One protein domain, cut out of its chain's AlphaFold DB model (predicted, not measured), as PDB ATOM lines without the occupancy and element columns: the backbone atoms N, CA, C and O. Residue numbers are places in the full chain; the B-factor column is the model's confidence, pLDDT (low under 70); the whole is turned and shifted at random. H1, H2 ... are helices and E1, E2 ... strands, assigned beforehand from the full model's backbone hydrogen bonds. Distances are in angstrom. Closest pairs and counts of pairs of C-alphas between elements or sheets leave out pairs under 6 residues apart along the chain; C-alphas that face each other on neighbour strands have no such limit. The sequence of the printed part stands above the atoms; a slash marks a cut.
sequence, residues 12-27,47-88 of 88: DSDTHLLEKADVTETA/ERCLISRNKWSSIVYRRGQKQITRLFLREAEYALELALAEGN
ATOM      1  N   ASP A  12     -38.782 -10.754 -10.908       88.38
ATOM      2  CA  ASP A  12     -38.986 -10.610  -9.461       88.38
ATOM      3  C   ASP A  12     -38.013 -11.473  -8.659       88.38
ATOM      4  O   ASP A  12     -37.474 -11.033  -7.644       88.38
ATOM      5  N   SER A  13     -37.730 -12.686  -9.143       87.94
ATOM      6  CA  SER A  13     -36.724 -13.558  -8.539       87.94
ATOM      7  C   SER A  13     -35.346 -12.894  -8.548       87.94
ATOM      8  O   SER A  13     -34.683 -12.853  -7.512       87.94
ATOM      9  N   ASP A  14     -34.945 -12.293  -9.674       90.25
ATOM     10  CA  ASP A  14     -33.683 -11.550  -9.769       90.25
ATOM     11  C   ASP A  14     -33.660 -10.325  -8.855       90.25
ATOM     12  O   ASP A  14     -32.651 -10.053  -8.206       90.25
ATOM     13  N   THR A  15     -34.776  -9.601  -8.769       90.88
ATOM     14  CA  THR A  15     -34.916  -8.440  -7.880       90.88
ATOM     15  C   THR A  15     -34.719  -8.854  -6.425       90.88
ATOM     16  O   THR A  15     -33.911  -8.258  -5.717       90.88
ATOM     17  N   HIS A  16     -35.367  -9.939  -6.007       88.56
ATOM     18  CA  HIS A  16     -35.249 -10.477  -4.660       88.56
ATOM     19  C   HIS A  16     -33.840 -11.022  -4.353       88.56
ATOM     20  O   HIS A  16     -33.350 -10.873  -3.234       88.56
ATOM     21  N   LEU A  17     -33.154 -11.618  -5.338       87.94
ATOM     22  CA  LEU A  17     -31.754 -12.035  -5.190       87.94
ATOM     23  C   LEU A  17     -30.820 -10.834  -4.996       87.94
ATOM     24  O   LEU A  17     -29.959 -10.877  -4.122       87.94
ATOM     25  N   LEU A  18     -31.000  -9.761  -5.773       88.38
ATOM     26  CA  LEU A  18     -30.209  -8.532  -5.647       88.38
ATOM     27  C   LEU A  18     -30.488  -7.800  -4.331       88.38
ATOM     28  O   LEU A  18     -29.573  -7.267  -3.716       88.38
ATOM     29  N   GLU A  19     -31.734  -7.810  -3.869       89.12
ATOM     30  CA  GLU A  19     -32.140  -7.231  -2.589       89.12
ATOM     31  C   GLU A  19     -31.507  -7.915  -1.374       89.12
ATOM     32  O   GLU A  19     -31.380  -7.296  -0.313       89.12
ATOM     33  N   LYS A  20     -31.159  -9.194  -1.501       85.12
ATOM     34  CA  LYS A  20     -30.505  -9.979  -0.450       85.12
ATOM     35  C   LYS A  20     -28.990 -10.054  -0.618       85.12
ATOM     36  O   LYS A  20     -28.340 -10.649   0.233       85.12
ATOM     37  N   ALA A  21     -28.436  -9.500  -1.692       82.81
ATOM     38  CA  ALA A  21     -27.029  -9.640  -2.023       82.81
ATOM     39  C   ALA A  21     -26.156  -8.623  -1.279       82.81
ATOM     40  O   ALA A  21     -26.267  -7.423  -1.524       82.81
ATOM     41  N   ASP A  22     -25.217  -9.118  -0.476       79.56
ATOM     42  CA  ASP A  22     -24.059  -8.348  -0.018       79.56
ATOM     43  C   ASP A  22     -22.853  -8.736  -0.896       79.56
ATOM     44  O   ASP A  22     -22.449  -9.900  -0.949       79.56
ATOM     45  N   VAL A  23     -22.306  -7.778  -1.655       75.44
ATOM     46  CA  VAL A  23     -21.237  -8.041  -2.638       75.44
ATOM     47  C   VAL A  23     -19.869  -7.952  -1.968       75.44
ATOM     48  O   VAL A  23     -19.506  -6.900  -1.445       75.44
ATOM     49  N   THR A  24     -19.079  -9.023  -2.035       70.00
ATOM     50  CA  THR A  24     -17.684  -9.021  -1.572       70.00
ATOM     51  C   THR A  24     -16.715  -8.795  -2.739       70.00
ATOM     52  O   THR A  24     -16.883  -9.347  -3.829       70.00
ATOM     53  N   GLU A  25     -15.691  -7.956  -2.529       57.78
ATOM     54  CA  GLU A  25     -14.615  -7.710  -3.512       57.78
ATOM     55  C   GLU A  25     -13.601  -8.857  -3.592       57.78
ATOM     56  O   GLU A  25     -12.870  -8.971  -4.577       57.78
ATOM     57  N   THR A  26     -13.557  -9.725  -2.581       56.44
ATOM     58  CA  THR A  26     -12.627 -10.851  -2.540       56.44
ATOM     59  C   THR A  26     -13.049 -11.900  -3.556       56.44
ATOM     60  O   THR A  26     -14.076 -12.566  -3.409       56.44
ATOM     61  N   ALA A  27     -12.241 -12.014  -4.607       48.16
ATOM     62  CA  ALA A  27     -12.361 -13.000  -5.660       48.16
ATOM     63  C   ALA A  27     -12.100 -14.407  -5.113       48.16
ATOM     64  O   ALA A  27     -11.021 -14.942  -5.290       48.16
ATOM     65  N   GLU A  47     -32.305 -12.566   5.509       63.00
ATOM     66  CA  GLU A  47     -31.013 -13.252   5.451       63.00
ATOM     67  C   GLU A  47     -30.228 -12.712   4.247       63.00
ATOM     68  O   GLU A  47     -30.571 -12.978   3.090       63.00
ATOM     69  N   ARG A  48     -29.259 -11.832   4.519       69.69
ATOM     70  CA  ARG A  48     -28.370 -11.280   3.498       69.69
ATOM     71  C   ARG A  48     -27.359 -12.360   3.132       69.69
ATOM     72  O   ARG A  48     -26.723 -12.940   4.006       69.69
ATOM     73  N   CYS A  49     -27.251 -12.651   1.843       74.00
ATOM     74  CA  CYS A  49     -26.373 -13.671   1.296       74.00
ATOM     75  C   CYS A  49     -25.166 -12.992   0.650       74.00
ATOM     76  O   CYS A  49     -25.319 -12.110  -0.201       74.00
ATOM     77  N   LEU A  50     -23.965 -13.413   1.048       80.88
ATOM     78  CA  LEU A  50     -22.732 -12.962   0.416       80.88
ATOM     79  C   LEU A  50     -22.639 -13.576  -0.979       80.88
ATOM     80  O   LEU A  50     -22.678 -14.799  -1.131       80.88
ATOM     81  N   ILE A  51     -22.506 -12.738  -2.007       81.44
ATOM     82  CA  ILE A  51     -22.325 -13.211  -3.380       81.44
ATOM     83  C   ILE A  51     -21.100 -12.579  -4.031       81.44
ATOM     84  O   ILE A  51     -20.764 -11.419  -3.794       81.44
ATOM     85  N   SER A  52     -20.448 -13.348  -4.905       84.81
ATOM     86  CA  SER A  52     -19.329 -12.837  -5.690       84.81
ATOM     87  C   SER A  52     -19.794 -11.764  -6.672       84.81
ATOM     88  O   SER A  52     -20.908 -11.810  -7.208       84.81
ATOM     89  N   ARG A  53     -18.897 -10.826  -6.989       85.31
ATOM     90  CA  ARG A  53     -19.155  -9.765  -7.971       85.31
ATOM     91  C   ARG A  53     -19.584 -10.295  -9.343       85.31
ATOM     92  O   ARG A  53     -20.438  -9.687  -9.987       85.31
ATOM     93  N   ASN A  54     -19.040 -11.432  -9.779       86.25
ATOM     94  CA  ASN A  54     -19.424 -12.058 -11.047       86.25
ATOM     95  C   ASN A  54     -20.867 -12.560 -10.996       86.25
ATOM     96  O   ASN A  54     -21.642 -12.277 -11.904       86.25
ATOM     97  N   LYS A  55     -21.259 -13.229  -9.903       85.12
ATOM     98  CA  LYS A  55     -22.636 -13.694  -9.716       85.12
ATOM     99  C   LYS A  55     -23.612 -12.521  -9.653       85.12
ATOM    100  O   LYS A  55     -24.642 -12.563 -10.318       85.12
ATOM    101  N   TRP A  56     -23.265 -11.459  -8.922       87.88
ATOM    102  CA  TRP A  56     -24.060 -10.228  -8.880       87.88
ATOM    103  C   TRP A  56     -24.225  -9.621 -10.279       87.88
ATOM    104  O   TRP A  56     -25.347  -9.370 -10.714       87.88
ATOM    105  N   SER A  57     -23.122  -9.476 -11.020       88.88
ATOM    106  CA  SER A  57     -23.129  -8.939 -12.389       88.88
ATOM    107  C   SER A  57     -24.003  -9.773 -13.330       88.88
ATOM    108  O   SER A  57     -24.779  -9.210 -14.101       88.88
ATOM    109  N   SER A  58     -23.946 -11.104 -13.231       89.00
ATOM    110  CA  SER A  58     -24.795 -12.001 -14.021       89.00
ATOM    111  C   SER A  58     -26.283 -11.841 -13.697       89.00
ATOM    112  O   SER A  58     -27.102 -11.830 -14.614       89.00
ATOM    113  N   ILE A  59     -26.648 -11.676 -12.418       89.25
ATOM    114  CA  ILE A  59     -28.046 -11.448 -12.012       89.25
ATOM    115  C   ILE A  59     -28.546 -10.102 -12.557       89.25
ATOM    116  O   ILE A  59     -29.646 -10.035 -13.104       89.25
ATOM    117  N   VAL A  60     -27.732  -9.043 -12.473       91.88
ATOM    118  CA  VAL A  60     -28.067  -7.724 -13.040       91.88
ATOM    119  C   VAL A  60     -28.272  -7.805 -14.550       91.88
ATOM    120  O   VAL A  60     -29.280  -7.314 -15.058       91.88
ATOM    121  N   TYR A  61     -27.348  -8.451 -15.267       93.19
ATOM    122  CA  TYR A  61     -27.436  -8.612 -16.716       93.19
ATOM    123  C   TYR A  61     -28.715  -9.353 -17.120       93.19
ATOM    124  O   TYR A  61     -29.491  -8.858 -17.941       93.19
ATOM    125  N   ARG A  62     -28.983 -10.493 -16.476       90.88
ATOM    126  CA  ARG A  62     -30.179 -11.303 -16.717       90.88
ATOM    127  C   ARG A  62     -31.471 -10.523 -16.460       90.88
ATOM    128  O   ARG A  62     -32.389 -10.575 -17.280       90.88
ATOM    129  N   ARG A  63     -31.545  -9.773 -15.355       92.44
ATOM    130  CA  ARG A  63     -32.700  -8.915 -15.046       92.44
ATOM    131  C   ARG A  63     -32.923  -7.875 -16.143       92.44
ATOM    132  O   ARG A  63     -34.049  -7.710 -16.606       92.44
ATOM    133  N   GLY A  64     -31.852  -7.211 -16.580       93.62
ATOM    134  CA  GLY A  64     -31.905  -6.204 -17.638       93.62
ATOM    135  C   GLY A  64     -32.428  -6.767 -18.961       93.62
ATOM    136  O   GLY A  64     -33.278  -6.147 -19.594       93.62
ATOM    137  N   GLN A  65     -32.004  -7.972 -19.347       92.06
ATOM    138  CA  GLN A  65     -32.523  -8.634 -20.548       92.06
ATOM    139  C   GLN A  65     -34.034  -8.869 -20.473       92.06
ATOM    140  O   GLN A  65     -34.745  -8.552 -21.422       92.06
ATOM    141  N   LYS A  66     -34.542  -9.361 -19.335       89.81
ATOM    142  CA  LYS A  66     -35.987  -9.577 -19.131       89.81
ATOM    143  C   LYS A  66     -36.768  -8.266 -19.244       89.81
ATOM    144  O   LYS A  66     -37.794  -8.216 -19.921       89.81
ATOM    145  N   GLN A  67     -36.247  -7.198 -18.642       94.00
ATOM    146  CA  GLN A  67     -36.857  -5.869 -18.696       94.00
ATOM    147  C   GLN A  67     -36.910  -5.318 -20.122       94.00
ATOM    148  O   GLN A  67     -37.965  -4.853 -20.552       94.00
ATOM    149  N   ILE A  68     -35.800  -5.408 -20.859       95.31
ATOM    150  CA  ILE A  68     -35.716  -4.942 -22.247       95.31
ATOM    151  C   ILE A  68     -36.677  -5.735 -23.132       95.31
ATOM    152  O   ILE A  68     -37.454  -5.127 -23.861       95.31
ATOM    153  N   THR A  69     -36.689  -7.067 -23.033       93.44
ATOM    154  CA  THR A  69     -37.599  -7.909 -23.822       93.44
ATOM    155  C   THR A  69     -39.062  -7.582 -23.533       93.44
ATOM    156  O   THR A  69     -39.844  -7.428 -24.466       93.44
ATOM    157  N   ARG A  70     -39.444  -7.403 -22.259       93.00
ATOM    158  CA  ARG A  70     -40.818  -7.019 -21.893       93.00
ATOM    159  C   ARG A  70     -41.216  -5.673 -22.500       93.00
ATOM    160  O   ARG A  70     -42.320  -5.547 -23.020       93.00
ATOM    161  N   LEU A  71     -40.342  -4.668 -22.414       96.50
ATOM    162  CA  LEU A  71     -40.610  -3.343 -22.977       96.50
ATOM    163  C   LEU A  71     -40.706  -3.390 -24.503       96.50
ATOM    164  O   LEU A  71     -41.620  -2.798 -25.064       96.50
ATOM    165  N   PHE A  72     -39.808  -4.131 -25.152       96.88
ATOM    166  CA  PHE A  72     -39.826  -4.324 -26.596       96.88
ATOM    167  C   PHE A  72     -41.140  -4.955 -27.067       96.88
ATOM    168  O   PHE A  72     -41.749  -4.450 -28.004       96.88
ATOM    169  N   LEU A  73     -41.602  -6.020 -26.403       96.12
ATOM    170  CA  LEU A  73     -42.865  -6.674 -26.752       96.12
ATOM    171  C   LEU A  73     -44.059  -5.730 -26.589       96.12
ATOM    172  O   LEU A  73     -44.876  -5.635 -27.496       96.12
ATOM    173  N   ARG A  74     -44.114  -4.978 -25.483       97.19
ATOM    174  CA  ARG A  74     -45.176  -3.991 -25.247       97.19
ATOM    175  C   ARG A  74     -45.217  -2.917 -26.337       97.19
ATOM    176  O   ARG A  74     -46.292  -2.539 -26.788       97.19
ATOM    177  N   GLU A  75     -44.052  -2.419 -26.741       98.31
ATOM    178  CA  GLU A  75     -43.957  -1.416 -27.803       98.31
ATOM    179  C   GLU A  75     -44.343  -2.005 -29.166       98.31
ATOM    180  O   GLU A  75     -45.028  -1.357 -29.948       98.31
ATOM    181  N   ALA A  76     -43.954  -3.253 -29.442       97.56
ATOM    182  CA  ALA A  76     -44.318  -3.946 -30.674       97.56
ATOM    183  C   ALA A  76     -45.832  -4.198 -30.774       97.56
ATOM    184  O   ALA A  76     -46.408  -4.020 -31.844       97.56
ATOM    185  N   GLU A  77     -46.478  -4.573 -29.666       97.94
ATOM    186  CA  GLU A  77     -47.939  -4.700 -29.574       97.94
ATOM    187  C   GLU A  77     -48.625  -3.357 -29.841       97.94
ATOM    188  O   GLU A  77     -49.515  -3.281 -30.685       97.94
ATOM    189  N   TYR A  78     -48.156  -2.283 -29.202       97.94
ATOM    190  CA  TYR A  78     -48.693  -0.941 -29.424       97.94
ATOM    191  C   TYR A  78     -48.541  -0.479 -30.881       97.94
ATOM    192  O   TYR A  78     -49.493   0.016 -31.486       97.94
ATOM    193  N   ALA A  79     -47.365  -0.682 -31.479       97.06
ATOM    194  CA  ALA A  79     -47.118  -0.341 -32.877       97.06
ATOM    195  C   ALA A  79     -48.017  -1.139 -33.837       97.06
ATOM    196  O   ALA A  79     -48.477  -0.601 -34.845       97.06
ATOM    197  N   LEU A  80     -48.295  -2.408 -33.520       96.69
ATOM    198  CA  LEU A  80     -49.213  -3.241 -34.291       96.69
ATOM    199  C   LEU A  80     -50.654  -2.722 -34.204       96.69
ATOM    200  O   LEU A  80     -51.321  -2.610 -35.232       96.69
ATOM    201  N   GLU A  81     -51.130  -2.384 -33.004       96.81
ATOM    202  CA  GLU A  81     -52.463  -1.801 -32.802       96.81
ATOM    203  C   GLU A  81     -52.624  -0.480 -33.559       96.81
ATOM    204  O   GLU A  81     -53.638  -0.276 -34.229       96.81
ATOM    205  N   LEU A  82     -51.607   0.387 -33.517       96.81
ATOM    206  CA  LEU A  82     -51.606   1.652 -34.245       96.81
ATOM    207  C   LEU A  82     -51.679   1.430 -35.762       96.81
ATOM    208  O   LEU A  82     -52.515   2.033 -36.429       96.81
ATOM    209  N   ALA A  83     -50.869   0.515 -36.299       95.75
ATOM    210  CA  ALA A  83     -50.875   0.195 -37.726       95.75
ATOM    211  C   ALA A  83     -52.230  -0.360 -38.206       95.75
ATOM    212  O   ALA A  83     -52.659  -0.069 -39.322       95.75
ATOM    213  N   LEU A  84     -52.921  -1.140 -37.367       95.31
ATOM    214  CA  LEU A  84     -54.267  -1.642 -37.661       95.31
ATOM    215  C   LEU A  84     -55.342  -0.549 -37.565       95.31
ATOM    216  O   LEU A  84     -56.320  -0.596 -38.310       95.31
ATOM    217  N   ALA A  85     -55.178   0.418 -36.660       94.50
ATOM    218  CA  ALA A  85     -56.098   1.541 -36.504       94.50
ATOM    219  C   ALA A  85     -55.963   2.576 -37.634       94.50
ATOM    220  O   ALA A  85     -56.970   3.126 -38.068       94.50
ATOM    221  N   GLU A  86     -54.742   2.828 -38.113       90.94
ATOM    222  CA  GLU A  86     -54.450   3.784 -39.194       90.94
ATOM    223  C   GLU A  86     -54.629   3.192 -40.605       90.94
ATOM    224  O   GLU A  86     -54.731   3.935 -41.578       90.94
ATOM    225  N   GLY A  87     -54.640   1.859 -40.733       70.50
ATOM    226  CA  GLY A  87     -54.824   1.139 -42.000       70.50
ATOM    227  C   GLY A  87     -56.281   0.866 -42.406       70.50
ATOM    228  O   GLY A  87     -56.493   0.224 -43.438       70.50
ATOM    229  N   ASN A  88     -57.256   1.324 -41.612       51.53
ATOM    230  CA  ASN A  88     -58.699   1.341 -41.909       51.53
ATOM    231  C   ASN A  88     -59.176   2.769 -42.209       51.53
ATOM    232  O   ASN A  88     -60.198   2.894 -42.923       51.53
TER     233      ASN A  88
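What this domain is: This is residues 12 to 27 and 47 to 88 of the 88 residues of an uncharacterized protein of Trema orientale (UniProt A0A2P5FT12). One long straight helix, H2, makes the length of a rod, and at the end where H2 begins sits a small head made of the short helix H1 and two short strands, E1 and E2, side by side. The far part of the rod, residues 67 to 88, of which 67 to 86 belong to H2, sticks out free of the head. The printed part has 58 residues, with two named helices and two named strands in the order H1, E1, E2, H2; the sheet, E1 beside E2, is parallel, and the class is mostly helix. The whole is extended, with a radius of gyration of the C-alphas of 18.3 A and spans of 61 by 21 by 9 A.

Where its parts are: Find C-alpha 12 at (-38.986, -10.610, -9.461); from there H1 runs through residues 12 to 19. E1 follows at residues 21 to 24, and beyond the cut you meet E2 at residues 49 to 52. H2 takes residues 53 to 86, 49.0 A from C-alpha 53 at (-19.155, -9.765, -7.971) to C-alpha 86 at (-54.450, 3.784, -39.194).

How they stand to each other: Look first at Asp 14 and Arg 63, whose C-alphas, 6.0 A apart, are the closest of H1 and H2. These helices touch, H2 with residues 56 to 63 alone, at a steep tilt of 39 degrees, opposite ways. H1 and E2 are near each other, with 5 pairs of C-alphas within 10 A. E1 and E2 are parallel, 47 degrees between their directions; N 22 and O 49, 3.0 A, and N 51 and O 22, 3.0 A, are within hydrogen-bond range. The closest C-alphas of E1 and H2 are those of Val 23 and Arg 53, 6.0 A apart. In H1 and H2 every O i to N i+4 pair is within hydrogen-bond range.

The domain as a whole: The C-alphas of Thr 26 and Asn 88, the two farthest apart, are 61.8 A from each other. Residues 28 to 46 are not printed, and C-alphas 27 and 47 stand 21.7 A apart across this cut, which lies in the link from E1 to E2. The links H1 to E1 and E2 to H2 are tight. Look for pLDDT under 70 at residues 25 to 27, 47 to 48 and 88; the mean of the printed part is 86.5.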